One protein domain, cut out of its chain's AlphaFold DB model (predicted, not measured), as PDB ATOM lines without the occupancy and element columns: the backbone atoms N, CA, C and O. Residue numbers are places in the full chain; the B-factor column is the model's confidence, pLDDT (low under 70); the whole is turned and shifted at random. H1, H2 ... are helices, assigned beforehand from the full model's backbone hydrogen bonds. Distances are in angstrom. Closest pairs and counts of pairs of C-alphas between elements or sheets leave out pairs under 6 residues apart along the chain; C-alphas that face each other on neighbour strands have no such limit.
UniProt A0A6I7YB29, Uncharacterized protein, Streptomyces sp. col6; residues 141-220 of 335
ATOM      1  N   ALA A 141      -6.864  -9.331 -53.320       69.75
ATOM      2  CA  ALA A 141      -6.911  -9.023 -51.897       69.75
ATOM      3  C   ALA A 141      -7.247  -7.554 -51.552       69.75
ATOM      4  O   ALA A 141      -7.968  -7.349 -50.572       69.75
ATOM      5  N   LEU A 142      -6.790  -6.556 -52.326       72.88
ATOM      6  CA  LEU A 142      -7.139  -5.130 -52.172       72.88
ATOM      7  C   LEU A 142      -8.607  -4.875 -52.526       72.88
ATOM      8  O   LEU A 142      -9.312  -4.216 -51.766       72.88
ATOM      9  N   GLY A 143      -9.086  -5.441 -53.639       72.88
ATOM     10  CA  GLY A 143     -10.491  -5.333 -54.045       72.88
ATOM     11  C   GLY A 143     -11.437  -5.965 -53.021       72.88
ATOM     12  O   GLY A 143     -12.428  -5.354 -52.622       72.88
ATOM     13  N   LEU A 144     -11.083  -7.150 -52.518       78.88
ATOM     14  CA  LEU A 144     -11.819  -7.822 -51.444       78.88
ATOM     15  C   LEU A 144     -11.780  -7.025 -50.132       78.88
ATOM     16  O   LEU A 144     -12.776  -6.962 -49.417       78.88
ATOM     17  N   LEU A 145     -10.644  -6.403 -49.798       82.12
ATOM     18  CA  LEU A 145     -10.521  -5.591 -48.584       82.12
ATOM     19  C   LEU A 145     -11.385  -4.327 -48.663       82.12
ATOM     20  O   LEU A 145     -12.044  -3.983 -47.685       82.12
ATOM     21  N   LEU A 146     -11.437  -3.672 -49.825       80.69
ATOM     22  CA  LEU A 146     -12.286  -2.502 -50.039       80.69
ATOM     23  C   LEU A 146     -13.778  -2.847 -49.898       80.69
ATOM     24  O   LEU A 146     -14.524  -2.104 -49.261       80.69
ATOM     25  N   GLN A 147     -14.203  -3.998 -50.433       81.75
ATOM     26  CA  GLN A 147     -15.571  -4.502 -50.265       81.75
ATOM     27  C   GLN A 147     -15.905  -4.770 -48.790       81.75
ATOM     28  O   GLN A 147     -16.994  -4.419 -48.328       81.75
ATOM     29  N   ASP A 148     -14.968  -5.342 -48.030       82.19
ATOM     30  CA  ASP A 148     -15.138  -5.576 -46.594       82.19
ATOM     31  C   ASP A 148     -15.237  -4.278 -45.793       82.19
ATOM     32  O   ASP A 148     -16.121  -4.151 -44.945       82.19
ATOM     33  N   VAL A 149     -14.383  -3.296 -46.092       84.31
ATOM     34  CA  VAL A 149     -14.428  -1.967 -45.470       84.31
ATOM     35  C   VAL A 149     -15.769  -1.287 -45.737       84.31
ATOM     36  O   VAL A 149     -16.416  -0.839 -44.792       84.31
ATOM     37  N   ALA A 150     -16.231  -1.267 -46.991       82.38
ATOM     38  CA  ALA A 150     -17.513  -0.664 -47.357       82.38
ATOM     39  C   ALA A 150     -18.695  -1.351 -46.649       82.38
ATOM     40  O   ALA A 150     -19.573  -0.686 -46.092       82.38
ATOM     41  N   ARG A 151     -18.688  -2.690 -46.599       84.44
ATOM     42  CA  ARG A 151     -19.708  -3.489 -45.906       84.44
ATOM     43  C   ARG A 151     -19.736  -3.218 -44.400       84.44
ATOM     44  O   ARG A 151     -20.818  -3.164 -43.819       84.44
ATOM     45  N   LEU A 152     -18.573  -3.094 -43.761       83.88
ATOM     46  CA  LEU A 152     -18.466  -2.860 -42.319       83.88
ATOM     47  C   LEU A 152     -18.786  -1.411 -41.945       83.88
ATOM     48  O   LEU A 152     -19.474  -1.202 -40.953       83.88
ATOM     49  N   ALA A 153     -18.377  -0.433 -42.754       78.31
ATOM     50  CA  ALA A 153     -18.695   0.978 -42.536       78.31
ATOM     51  C   ALA A 153     -20.202   1.264 -42.676       78.31
ATOM     52  O   ALA A 153     -20.734   2.130 -41.986       78.31
ATOM     53  N   GLY A 154     -20.908   0.502 -43.522       75.56
ATOM     54  CA  GLY A 154     -22.369   0.558 -43.636       75.56
ATOM     55  C   GLY A 154     -23.122  -0.054 -42.446       75.56
ATOM     56  O   GLY A 154     -24.326   0.161 -42.302       75.56
ATOM     57  N   ARG A 155     -22.441  -0.806 -41.570       71.19
ATOM     58  CA  ARG A 155     -23.010  -1.324 -40.320       71.19
ATOM     59  C   ARG A 155     -22.671  -0.334 -39.211       71.19
ATOM     60  O   ARG A 155     -21.529  -0.269 -38.788       71.19
ATOM     61  N   GLY A 156     -23.657   0.397 -38.690       61.88
ATOM     62  CA  GLY A 156     -23.440   1.450 -37.680       61.88
ATOM     63  C   GLY A 156     -22.713   1.029 -36.386       61.88
ATOM     64  O   GLY A 156     -22.329   1.897 -35.609       61.88
ATOM     65  N   ARG A 157     -22.508  -0.278 -36.147       76.25
ATOM     66  CA  ARG A 157     -21.604  -0.839 -35.125       76.25
ATOM     67  C   ARG A 157     -20.907  -2.110 -35.645       76.25
ATOM     68  O   ARG A 157     -21.480  -3.197 -35.528       76.25
ATOM     69  N   PRO A 158     -19.712  -2.012 -36.248       81.25
ATOM     70  CA  PRO A 158     -18.921  -3.183 -36.617       81.25
ATOM     71  C   PRO A 158     -18.324  -3.843 -35.362       81.25
ATOM     72  O   PRO A 158     -18.079  -3.172 -34.364       81.25
ATOM     73  N   SER A 159     -18.099  -5.161 -35.391       86.12
ATOM     74  CA  SER A 159     -17.461  -5.859 -34.267       86.12
ATOM     75  C   SER A 159     -15.946  -5.653 -34.260       86.12
ATOM     76  O   SER A 159     -15.320  -5.644 -35.324       86.12
ATOM     77  N   ASP A 160     -15.349  -5.603 -33.068       85.88
ATOM     78  CA  ASP A 160     -13.901  -5.444 -32.869       85.88
ATOM     79  C   ASP A 160     -13.086  -6.484 -33.647       85.88
ATOM     80  O   ASP A 160     -12.080  -6.163 -34.272       85.88
ATOM     81  N   GLY A 161     -13.557  -7.737 -33.687       85.75
ATOM     82  CA  GLY A 161     -12.918  -8.803 -34.463       85.75
ATOM     83  C   GLY A 161     -12.905  -8.532 -35.972       85.75
ATOM     84  O   GLY A 161     -11.916  -8.826 -36.640       85.75
ATOM     85  N   SER A 162     -13.962  -7.917 -36.511       85.75
ATOM     86  CA  SER A 162     -14.021  -7.551 -37.934       85.75
ATOM     87  C   SER A 162     -13.090  -6.380 -38.248       85.75
ATOM     88  O   SER A 162     -12.411  -6.385 -39.273       85.75
ATOM     89  N   VAL A 163     -13.033  -5.395 -37.351       86.12
ATOM     90  CA  VAL A 163     -12.190  -4.196 -37.475       86.12
ATOM     91  C   VAL A 163     -10.706  -4.565 -37.378       86.12
ATOM     92  O   VAL A 163      -9.912  -4.165 -38.228       86.12
ATOM     93  N   ASN A 164     -10.338  -5.428 -36.428       88.00
ATOM     94  CA  ASN A 164      -8.985  -5.976 -36.318       88.00
ATOM     95  C   ASN A 164      -8.595  -6.830 -37.536       88.00
ATOM     96  O   ASN A 164      -7.452  -6.770 -37.990       88.00
ATOM     97  N   GLY A 165      -9.539  -7.587 -38.105       86.69
ATOM     98  CA  GLY A 165      -9.312  -8.354 -39.334       86.69
ATOM     99  C   GLY A 165      -9.004  -7.467 -40.547       86.69
ATOM    100  O   GLY A 165      -8.102  -7.780 -41.327       86.69
ATOM    101  N   VAL A 166      -9.702  -6.333 -40.685       87.56
ATOM    102  CA  VAL A 166      -9.375  -5.303 -41.691       87.56
ATOM    103  C   VAL A 166      -7.986  -4.728 -41.432       87.56
ATOM    104  O   VAL A 166      -7.195  -4.621 -42.367       87.56
ATOM    105  N   HIS A 167      -7.668  -4.415 -40.175       89.50
ATOM    106  CA  HIS A 167      -6.390  -3.818 -39.802       89.50
ATOM    107  C   HIS A 167      -5.189  -4.694 -40.158       89.50
ATOM    108  O   HIS A 167      -4.258  -4.220 -40.809       89.50
ATOM    109  N   GLN A 168      -5.226  -5.983 -39.821       88.81
ATOM    110  CA  GLN A 168      -4.132  -6.900 -40.148       88.81
ATOM    111  C   GLN A 168      -3.930  -7.053 -41.658       88.81
ATOM    112  O   GLN A 168      -2.796  -7.043 -42.138       88.81
ATOM    113  N   ARG A 169      -5.023  -7.153 -42.423       88.00
ATOM    114  CA  ARG A 169      -4.957  -7.259 -43.886       88.00
ATOM    115  C   ARG A 169      -4.441  -5.980 -44.536       88.00
ATOM    116  O   ARG A 169      -3.637  -6.062 -45.458       88.00
ATOM    117  N   LEU A 170      -4.876  -4.815 -44.051       86.25
ATOM    118  CA  LEU A 170      -4.380  -3.526 -44.525       86.25
ATOM    119  C   LEU A 170      -2.885  -3.378 -44.242       86.25
ATOM    120  O   LEU A 170      -2.145  -2.978 -45.132       86.25
ATOM    121  N   LEU A 171      -2.437  -3.730 -43.034       85.50
ATOM    122  CA  LEU A 171      -1.030  -3.652 -42.655       85.50
ATOM    123  C   LEU A 171      -0.161  -4.578 -43.516       85.50
ATOM    124  O   LEU A 171       0.869  -4.139 -44.019       85.50
ATOM    125  N   ALA A 172      -0.592  -5.823 -43.740       83.00
ATOM    126  CA  ALA A 172       0.122  -6.769 -44.597       83.00
ATOM    127  C   ALA A 172       0.261  -6.245 -46.034       83.00
ATOM    128  O   ALA A 172       1.367  -6.199 -46.567       83.00
ATOM    129  N   LEU A 173      -0.840  -5.767 -46.627       78.69
ATOM    130  CA  LEU A 173      -0.828  -5.200 -47.978       78.69
ATOM    131  C   LEU A 173       0.002  -3.911 -48.053       78.69
ATOM    132  O   LEU A 173       0.723  -3.709 -49.025       78.69
ATOM    133  N   ALA A 174      -0.048  -3.057 -47.029       77.31
ATOM    134  CA  ALA A 174       0.776  -1.855 -46.949       77.31
ATOM    135  C   ALA A 174       2.271  -2.197 -46.870       77.31
ATOM    136  O   ALA A 174       3.071  -1.606 -47.586       77.31
ATOM    137  N   MET A 175       2.660  -3.172 -46.047       74.81
ATOM    138  CA  MET A 175       4.054  -3.611 -45.943       74.81
ATOM    139  C   MET A 175       4.558  -4.230 -47.248       74.81
ATOM    140  O   MET A 175       5.678  -3.940 -47.659       74.81
ATOM    141  N   GLU A 176       3.730  -5.048 -47.897       72.62
ATOM    142  CA  GLU A 176       4.060  -5.714 -49.158       72.62
ATOM    143  C   GLU A 176       4.203  -4.722 -50.321       72.62
ATOM    144  O   GLU A 176       5.117  -4.860 -51.128       72.62
ATOM    145  N   ASN A 177       3.334  -3.707 -50.400       67.31
ATOM    146  CA  ASN A 177       3.247  -2.829 -51.574       67.31
ATOM    147  C   ASN A 177       3.926  -1.461 -51.394       67.31
ATOM    148  O   ASN A 177       4.310  -0.851 -52.383       67.31
ATOM    149  N   GLN A 178       4.048  -0.959 -50.163       71.56
ATOM    150  CA  GLN A 178       4.607   0.369 -49.851       71.56
ATOM    151  C   GLN A 178       5.862   0.294 -48.969       71.56
ATOM    152  O   GLN A 178       6.542   1.296 -48.741       71.56
ATOM    153  N   GLY A 179       6.171  -0.893 -48.442       69.88
ATOM    154  CA  GLY A 179       7.272  -1.108 -47.516       69.88
ATOM    155  C   GLY A 179       6.926  -0.795 -46.056       69.88
ATOM    156  O   GLY A 179       5.972  -0.091 -45.716       69.88
ATOM    157  N   ALA A 180       7.753  -1.332 -45.156       68.94
ATOM    158  CA  ALA A 180       7.521  -1.283 -43.712       68.94
ATOM    159  C   ALA A 180       7.522   0.143 -43.134       68.94
ATOM    160  O   ALA A 180       6.724   0.451 -42.249       68.94
ATOM    161  N   THR A 181       8.383   1.032 -43.642       68.88
ATOM    162  CA  THR A 181       8.481   2.422 -43.165       68.88
ATOM    163  C   THR A 181       7.224   3.227 -43.483       68.88
ATOM    164  O   THR A 181       6.762   3.995 -42.642       68.88
ATOM    165  N   TRP A 182       6.655   3.045 -44.676       81.31
ATOM    166  CA  TRP A 182       5.410   3.706 -45.054       81.31
ATOM    167  C   TRP A 182       4.237   3.166 -44.235       81.31
ATOM    168  O   TRP A 182       3.463   3.950 -43.687       81.31
ATOM    169  N   ALA A 183       4.143   1.841 -44.089       71.62
ATOM    170  CA  ALA A 183       3.074   1.199 -43.328       71.62
ATOM    171  C   ALA A 183       3.039   1.681 -41.868       71.62
ATOM    172  O   ALA A 183       1.979   2.056 -41.372       71.62
ATOM    173  N   ALA A 184       4.202   1.764 -41.214       78.81
ATOM    174  CA  ALA A 184       4.318   2.244 -39.837       78.81
ATOM    175  C   ALA A 184       3.925   3.723 -39.661       78.81
ATOM    176  O   ALA A 184       3.466   4.109 -38.590       78.81
ATOM    177  N   ALA A 185       4.112   4.551 -40.692       78.31
ATOM    178  CA  ALA A 185       3.792   5.976 -40.638       78.31
ATOM    179  C   ALA A 185       2.318   6.286 -40.951       78.31
ATOM    180  O   ALA A 185       1.816   7.313 -40.506       78.31
ATOM    181  N   ASN A 186       1.642   5.428 -41.724       79.50
ATOM    182  CA  ASN A 186       0.334   5.747 -42.306       79.50
ATOM    183  C   ASN A 186      -0.809   4.853 -41.811       79.50
ATOM    184  O   ASN A 186      -1.959   5.282 -41.840       79.50
ATOM    185  N   VAL A 187      -0.537   3.623 -41.361       84.81
ATOM    186  CA  VAL A 187      -1.582   2.726 -40.844       84.81
ATOM    187  C   VAL A 187      -1.832   3.036 -39.358       84.81
ATOM    188  O   VAL A 187      -0.903   2.913 -38.558       84.81
ATOM    189  N   PRO A 188      -3.063   3.409 -38.945       84.69
ATOM    190  CA  PRO A 188      -3.351   3.749 -37.552       84.69
ATOM    191  C   PRO A 188      -3.058   2.595 -36.591       84.69
ATOM    192  O   PRO A 188      -3.543   1.484 -36.794       84.69
ATOM    193  N   VAL A 189      -2.320   2.878 -35.514       81.06
ATOM    194  CA  VAL A 189      -1.817   1.873 -34.556       81.06
ATOM    195  C   VAL A 189      -2.926   1.263 -33.688       81.06
ATOM    196  O   VAL A 189      -2.794   0.134 -33.222       81.06
ATOM    197  N   ASN A 190      -4.030   1.986 -33.471       84.00
ATOM    198  CA  ASN A 190      -5.154   1.513 -32.664       84.00
ATOM    199  C   ASN A 190      -6.482   1.613 -33.441       84.00
ATOM    200  O   ASN A 190      -7.121   2.667 -33.419       84.00
ATOM    201  N   PRO A 191      -6.921   0.532 -34.111       81.69
ATOM    202  CA  PRO A 191      -8.123   0.547 -34.943       81.69
ATOM    203  C   PRO A 191      -9.437   0.534 -34.139       81.69
ATOM    204  O   PRO A 191     -10.504   0.714 -34.719       81.69
ATOM    205  N   LEU A 192      -9.379   0.320 -32.816       85.12
ATOM    206  CA  LEU A 192     -10.560   0.204 -31.948       85.12
ATOM    207  C   LEU A 192     -10.924   1.505 -31.219       85.12
ATOM    208  O   LEU A 192     -11.978   1.566 -30.592       85.12
ATOM    209  N   LEU A 193     -10.073   2.537 -31.290       84.06
ATOM    210  CA  LEU A 193     -10.334   3.829 -30.643       84.06
ATOM    211  C   LEU A 193     -11.566   4.525 -31.247       84.06
ATOM    212  O   LEU A 193     -12.413   5.025 -30.513       84.06
ATOM    213  N   ASP A 194     -11.675   4.499 -32.575       84.62
ATOM    214  CA  ASP A 194     -12.876   4.864 -33.328       84.62
ATOM    215  C   ASP A 194     -13.015   3.908 -34.525       84.62
ATOM    216  O   ASP A 194     -12.411   4.132 -35.577       84.62
ATOM    217  N   PRO A 195     -13.785   2.813 -34.386       83.19
ATOM    218  CA  PRO A 195     -13.895   1.800 -35.433       83.19
ATOM    219  C   PRO A 195     -14.501   2.314 -36.742       83.19
ATOM    220  O   PRO A 195     -14.187   1.797 -37.814       83.19
ATOM    221  N   VAL A 196     -15.387   3.312 -36.681       81.88
ATOM    222  CA  VAL A 196     -16.069   3.839 -37.871       81.88
ATOM    223  C   VAL A 196     -15.143   4.786 -38.624       81.88
ATOM    224  O   VAL A 196     -15.034   4.689 -39.849       81.88
ATOM    225  N   ASP A 197     -14.450   5.673 -37.911       83.62
ATOM    226  CA  ASP A 197     -13.455   6.558 -38.517       83.62
ATOM    227  C   ASP A 197     -12.226   5.786 -39.021       83.62
ATOM    228  O   ASP A 197     -11.719   6.040 -40.119       83.62
ATOM    229  N   TYR A 198     -11.828   4.736 -38.297       87.38
ATOM    230  CA  TYR A 198     -10.795   3.809 -38.741       87.38
ATOM    231  C   TYR A 198     -11.142   3.168 -40.089       87.38
ATOM    232  O   TYR A 198     -10.308   3.158 -40.991       87.38
ATOM    233  N   LEU A 199     -12.372   2.671 -40.274       83.06
ATOM    234  CA  LEU A 199     -12.793   2.064 -41.544       83.06
ATOM    235  C   LEU A 199     -12.792   3.075 -42.702       83.06
ATOM    236  O   LEU A 199     -12.399   2.725 -43.814       83.06
ATOM    237  N   LYS A 200     -13.159   4.342 -42.459       83.31
ATOM    238  CA  LYS A 200     -13.038   5.408 -43.472       83.31
ATOM    239  C   LYS A 200     -11.578   5.660 -43.844       83.31
ATOM    240  O   LYS A 200     -11.250   5.738 -45.029       83.31
ATOM    241  N   THR A 201     -10.703   5.744 -42.845       84.50
ATOM    242  CA  THR A 201      -9.258   5.911 -43.036       84.50
ATOM    243  C   THR A 201      -8.656   4.723 -43.785       84.50
ATOM    244  O   THR A 201      -7.925   4.917 -44.752       84.50
ATOM    245  N   ALA A 202      -9.034   3.494 -43.431       82.12
ATOM    246  CA  ALA A 202      -8.634   2.280 -44.133       82.12
ATOM    247  C   ALA A 202      -9.055   2.313 -45.609       82.12
ATOM    248  O   ALA A 202      -8.240   2.015 -46.478       82.12
ATOM    249  N   GLY A 203     -10.284   2.747 -45.912       79.06
ATOM    250  CA  GLY A 203     -10.750   2.943 -47.287       79.06
ATOM    251  C   GLY A 203      -9.892   3.938 -48.077       79.06
ATOM    252  O   GLY A 203      -9.510   3.651 -49.211       79.06
ATOM    253  N   ARG A 204      -9.520   5.075 -47.466       80.31
ATOM    254  CA  ARG A 204      -8.610   6.062 -48.081       80.31
ATOM    255  C   ARG A 204      -7.219   5.479 -48.331       80.31
ATOM    256  O   ARG A 204      -6.691   5.638 -49.426       80.31
ATOM    257  N   LEU A 205      -6.649   4.771 -47.354       78.25
ATOM    258  CA  LEU A 205      -5.327   4.146 -47.474       78.25
ATOM    259  C   LEU A 205      -5.296   3.061 -48.557       78.25
ATOM    260  O   LEU A 205      -4.331   2.990 -49.312       78.25
ATOM    261  N   ILE A 206      -6.359   2.262 -48.690       75.62
ATOM    262  CA  ILE A 206      -6.509   1.315 -49.809       75.62
ATOM    263  C   ILE A 206      -6.511   2.072 -51.141       75.62
ATOM    264  O   ILE A 206      -5.832   1.650 -52.071       75.62
ATOM    265  N   GLY A 207      -7.217   3.205 -51.222       65.75
ATOM    266  CA  GLY A 207      -7.186   4.093 -52.386       65.75
ATOM    267  C   GLY A 207      -5.777   4.585 -52.726       65.75
ATOM    268  O   GLY A 207      -5.379   4.505 -53.883       65.75
ATOM    269  N   VAL A 208      -4.990   5.007 -51.730       72.69
ATOM    270  CA  VAL A 208      -3.584   5.414 -51.920       72.69
ATOM    271  C   VAL A 208      -2.735   4.257 -52.446       72.69
ATOM    272  O   VAL A 208      -2.012   4.434 -53.419       72.69
ATOM    273  N   ILE A 209      -2.862   3.059 -51.868       69.69
ATOM    274  CA  ILE A 209      -2.126   1.869 -52.325       69.69
ATOM    275  C   ILE A 209      -2.518   1.506 -53.764       69.69
ATOM    276  O   ILE A 209      -1.653   1.164 -54.564       69.69
ATOM    277  N   VAL A 210      -3.804   1.604 -54.117       68.19
ATOM    278  CA  VAL A 210      -4.293   1.363 -55.485       68.19
ATOM    279  C   VAL A 210      -3.770   2.416 -56.460       68.19
ATOM    280  O   VAL A 210      -3.366   2.050 -57.557       68.19
ATOM    281  N   MET A 211      -3.748   3.694 -56.077       61.56
ATOM    282  CA  MET A 211      -3.201   4.774 -56.903       61.56
ATOM    283  C   MET A 211      -1.693   4.632 -57.094       61.56
ATOM    284  O   MET A 211      -1.210   4.797 -58.206       61.56
ATOM    285  N   GLU A 212      -0.955   4.255 -56.052       64.25
ATOM    286  CA  GLU A 212       0.477   3.983 -56.154       64.25
ATOM    287  C   GLU A 212       0.748   2.754 -57.027       64.25
ATOM    288  O   GLU A 212       1.659   2.763 -57.846       64.25
ATOM    289  N   TYR A 213      -0.085   1.718 -56.919       62.03
ATOM    290  CA  TYR A 213      -0.029   0.536 -57.775       62.03
ATOM    291  C   TYR A 213      -0.426   0.845 -59.234       62.03
ATOM    292  O   TYR A 213       0.123   0.280 -60.176       62.03
ATOM    293  N   ALA A 214      -1.379   1.747 -59.461       58.69
ATOM    294  CA  ALA A 214      -1.711   2.238 -60.796       58.69
ATOM    295  C   ALA A 214      -0.581   3.111 -61.361       58.69
ATOM    296  O   ALA A 214      -0.237   2.979 -62.529       58.69
ATOM    297  N   GLY A 215       0.043   3.940 -60.526       56.03
ATOM    298  CA  GLY A 215       1.195   4.748 -60.897       56.03
ATOM    299  C   GLY A 215       2.461   3.918 -61.106       56.03
ATOM    300  O   GLY A 215       3.280   4.278 -61.940       56.03
ATOM    301  N   SER A 216       2.640   2.792 -60.409       53.84
ATOM    302  CA  SER A 216       3.748   1.873 -60.684       53.84
ATOM    303  C   SER A 216       3.592   1.275 -62.084       53.84
ATOM    304  O   SER A 216       4.547   1.244 -62.846       53.84
ATOM    305  N   ARG A 217       2.358   0.973 -62.514       53.28
ATOM    306  CA  ARG A 217       2.004   0.573 -63.897       53.28
ATOM    307  C   ARG A 217       2.245   1.615 -64.976       53.28
ATOM    308  O   ARG A 217       2.030   1.304 -66.151       53.28
ATOM    309  N   GLU A 218       2.711   2.796 -64.611       57.94
ATOM    310  CA  GLU A 218       3.302   3.752 -65.525       57.94
ATOM    311  C   GLU A 218       4.824   3.639 -65.382       57.94
ATOM    312  O   GLU A 218       5.404   4.319 -64.542       57.94
ATOM    313  N   PRO A 219       5.518   2.820 -66.198       52.41
ATOM    314  CA  PRO A 219       6.981   2.749 -66.167       52.41
ATOM    315  C   PRO A 219       7.630   4.123 -66.334       52.41
ATOM    316  O   PRO A 219       8.722   4.366 -65.838       52.41
ATOM    317  N   GLU A 220       6.917   5.038 -66.998       54.19
ATOM    318  CA  GLU A 220       7.276   6.449 -67.124       54.19
ATOM    319  C   GLU A 220       7.493   7.140 -65.783       54.19
ATOM    320  O   GLU A 220       8.333   8.028 -65.682       54.19
TER     321      GLU A 220
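Overview. This is residues 141 to 220 of the 335 residues of an uncharacterized protein of Streptomyces sp. col6 (UniProt A0A6I7YB29). Three helices, H1, H2 and H4, lie side by side in a small bundle, H1 running opposite ways to the other two, and a short fourth helix, H3, folds back on H2 on the side away from H1. The end of H4 and the tail after it, residues 214 to 220, stick out of the bundle and add to its length. The printed part has 80 residues with four named helices, H1, H2, H3 and H4 in that order, and no named strand; the class is all helix. It is compact, with a radius of gyration of the C-alphas of 12.6 A, yet elongated, with spans of 44 by 23 by 17 A.

Arrangement. H1, residues 141 to 153, and H2, residues 160 to 178, form a helical hairpin. They touch, the closest C-alphas being those of Leu 145 and Val 166, 7.0 A apart, and run opposite ways at a shallow tilt of 33 degrees, only just short of steep. H2 is the hub, touching the three other helices. H3, residues 180 to 186, touches H2 at residues 171 to 175 alone, with the C-alphas of Ala 174 and Ala 183 closest at 5.3 A; the two run opposite ways at a steep tilt of 53 degrees. H4, residues 195 to 216, touches H2, and the closest C-alphas are those of Val 163 and Pro 195, 6.6 A apart; they run the same way at a shallow tilt of 21 degrees. H4 also touches H1, with the C-alphas of Val 149 and Leu 199 closest at 5.9 A, and runs opposite ways to it at a shallow tilt of 25 degrees. H1, H2 and H4 make the bundle, a group of helices set lengthwise together. H3 and H4 are close but not clearly touching, their closest C-alphas, of Asn 186 and Leu 205, being 7.8 A apart. H1 and H3 are apart. In H1, H2, H3 and H4 every O i to N i+4 pair is within hydrogen-bond range.

Along the chain. H1 begins at C-alpha 141, (-6.911, -9.023, -51.897), and is 18.1 A long from first to last C-alpha. H2 measures 25.8 A and begins at C-alpha 160, (-13.901, -5.444, -32.869). H3 measures 10.2 A. H4, the longest helix with 22 residues, measures 30.8 A and ends at C-alpha 216, (3.748, 1.873, -60.684).

Size, cuts and confidence. The two C-alphas farthest apart, those of Arg 157 and Glu 220, are 43.7 A apart. The printed part has no cut. The link from H2 to H3 is tight, those from H1 to H2 and from H3 to H4 are short, and no link is long. Residues 214 to 220, of which 214 to 216 belong to H4, stand free. The mean pLDDT of the printed part is 76.9; 19 residues are under 70, among them residues 179 to 181 and 209 to 220.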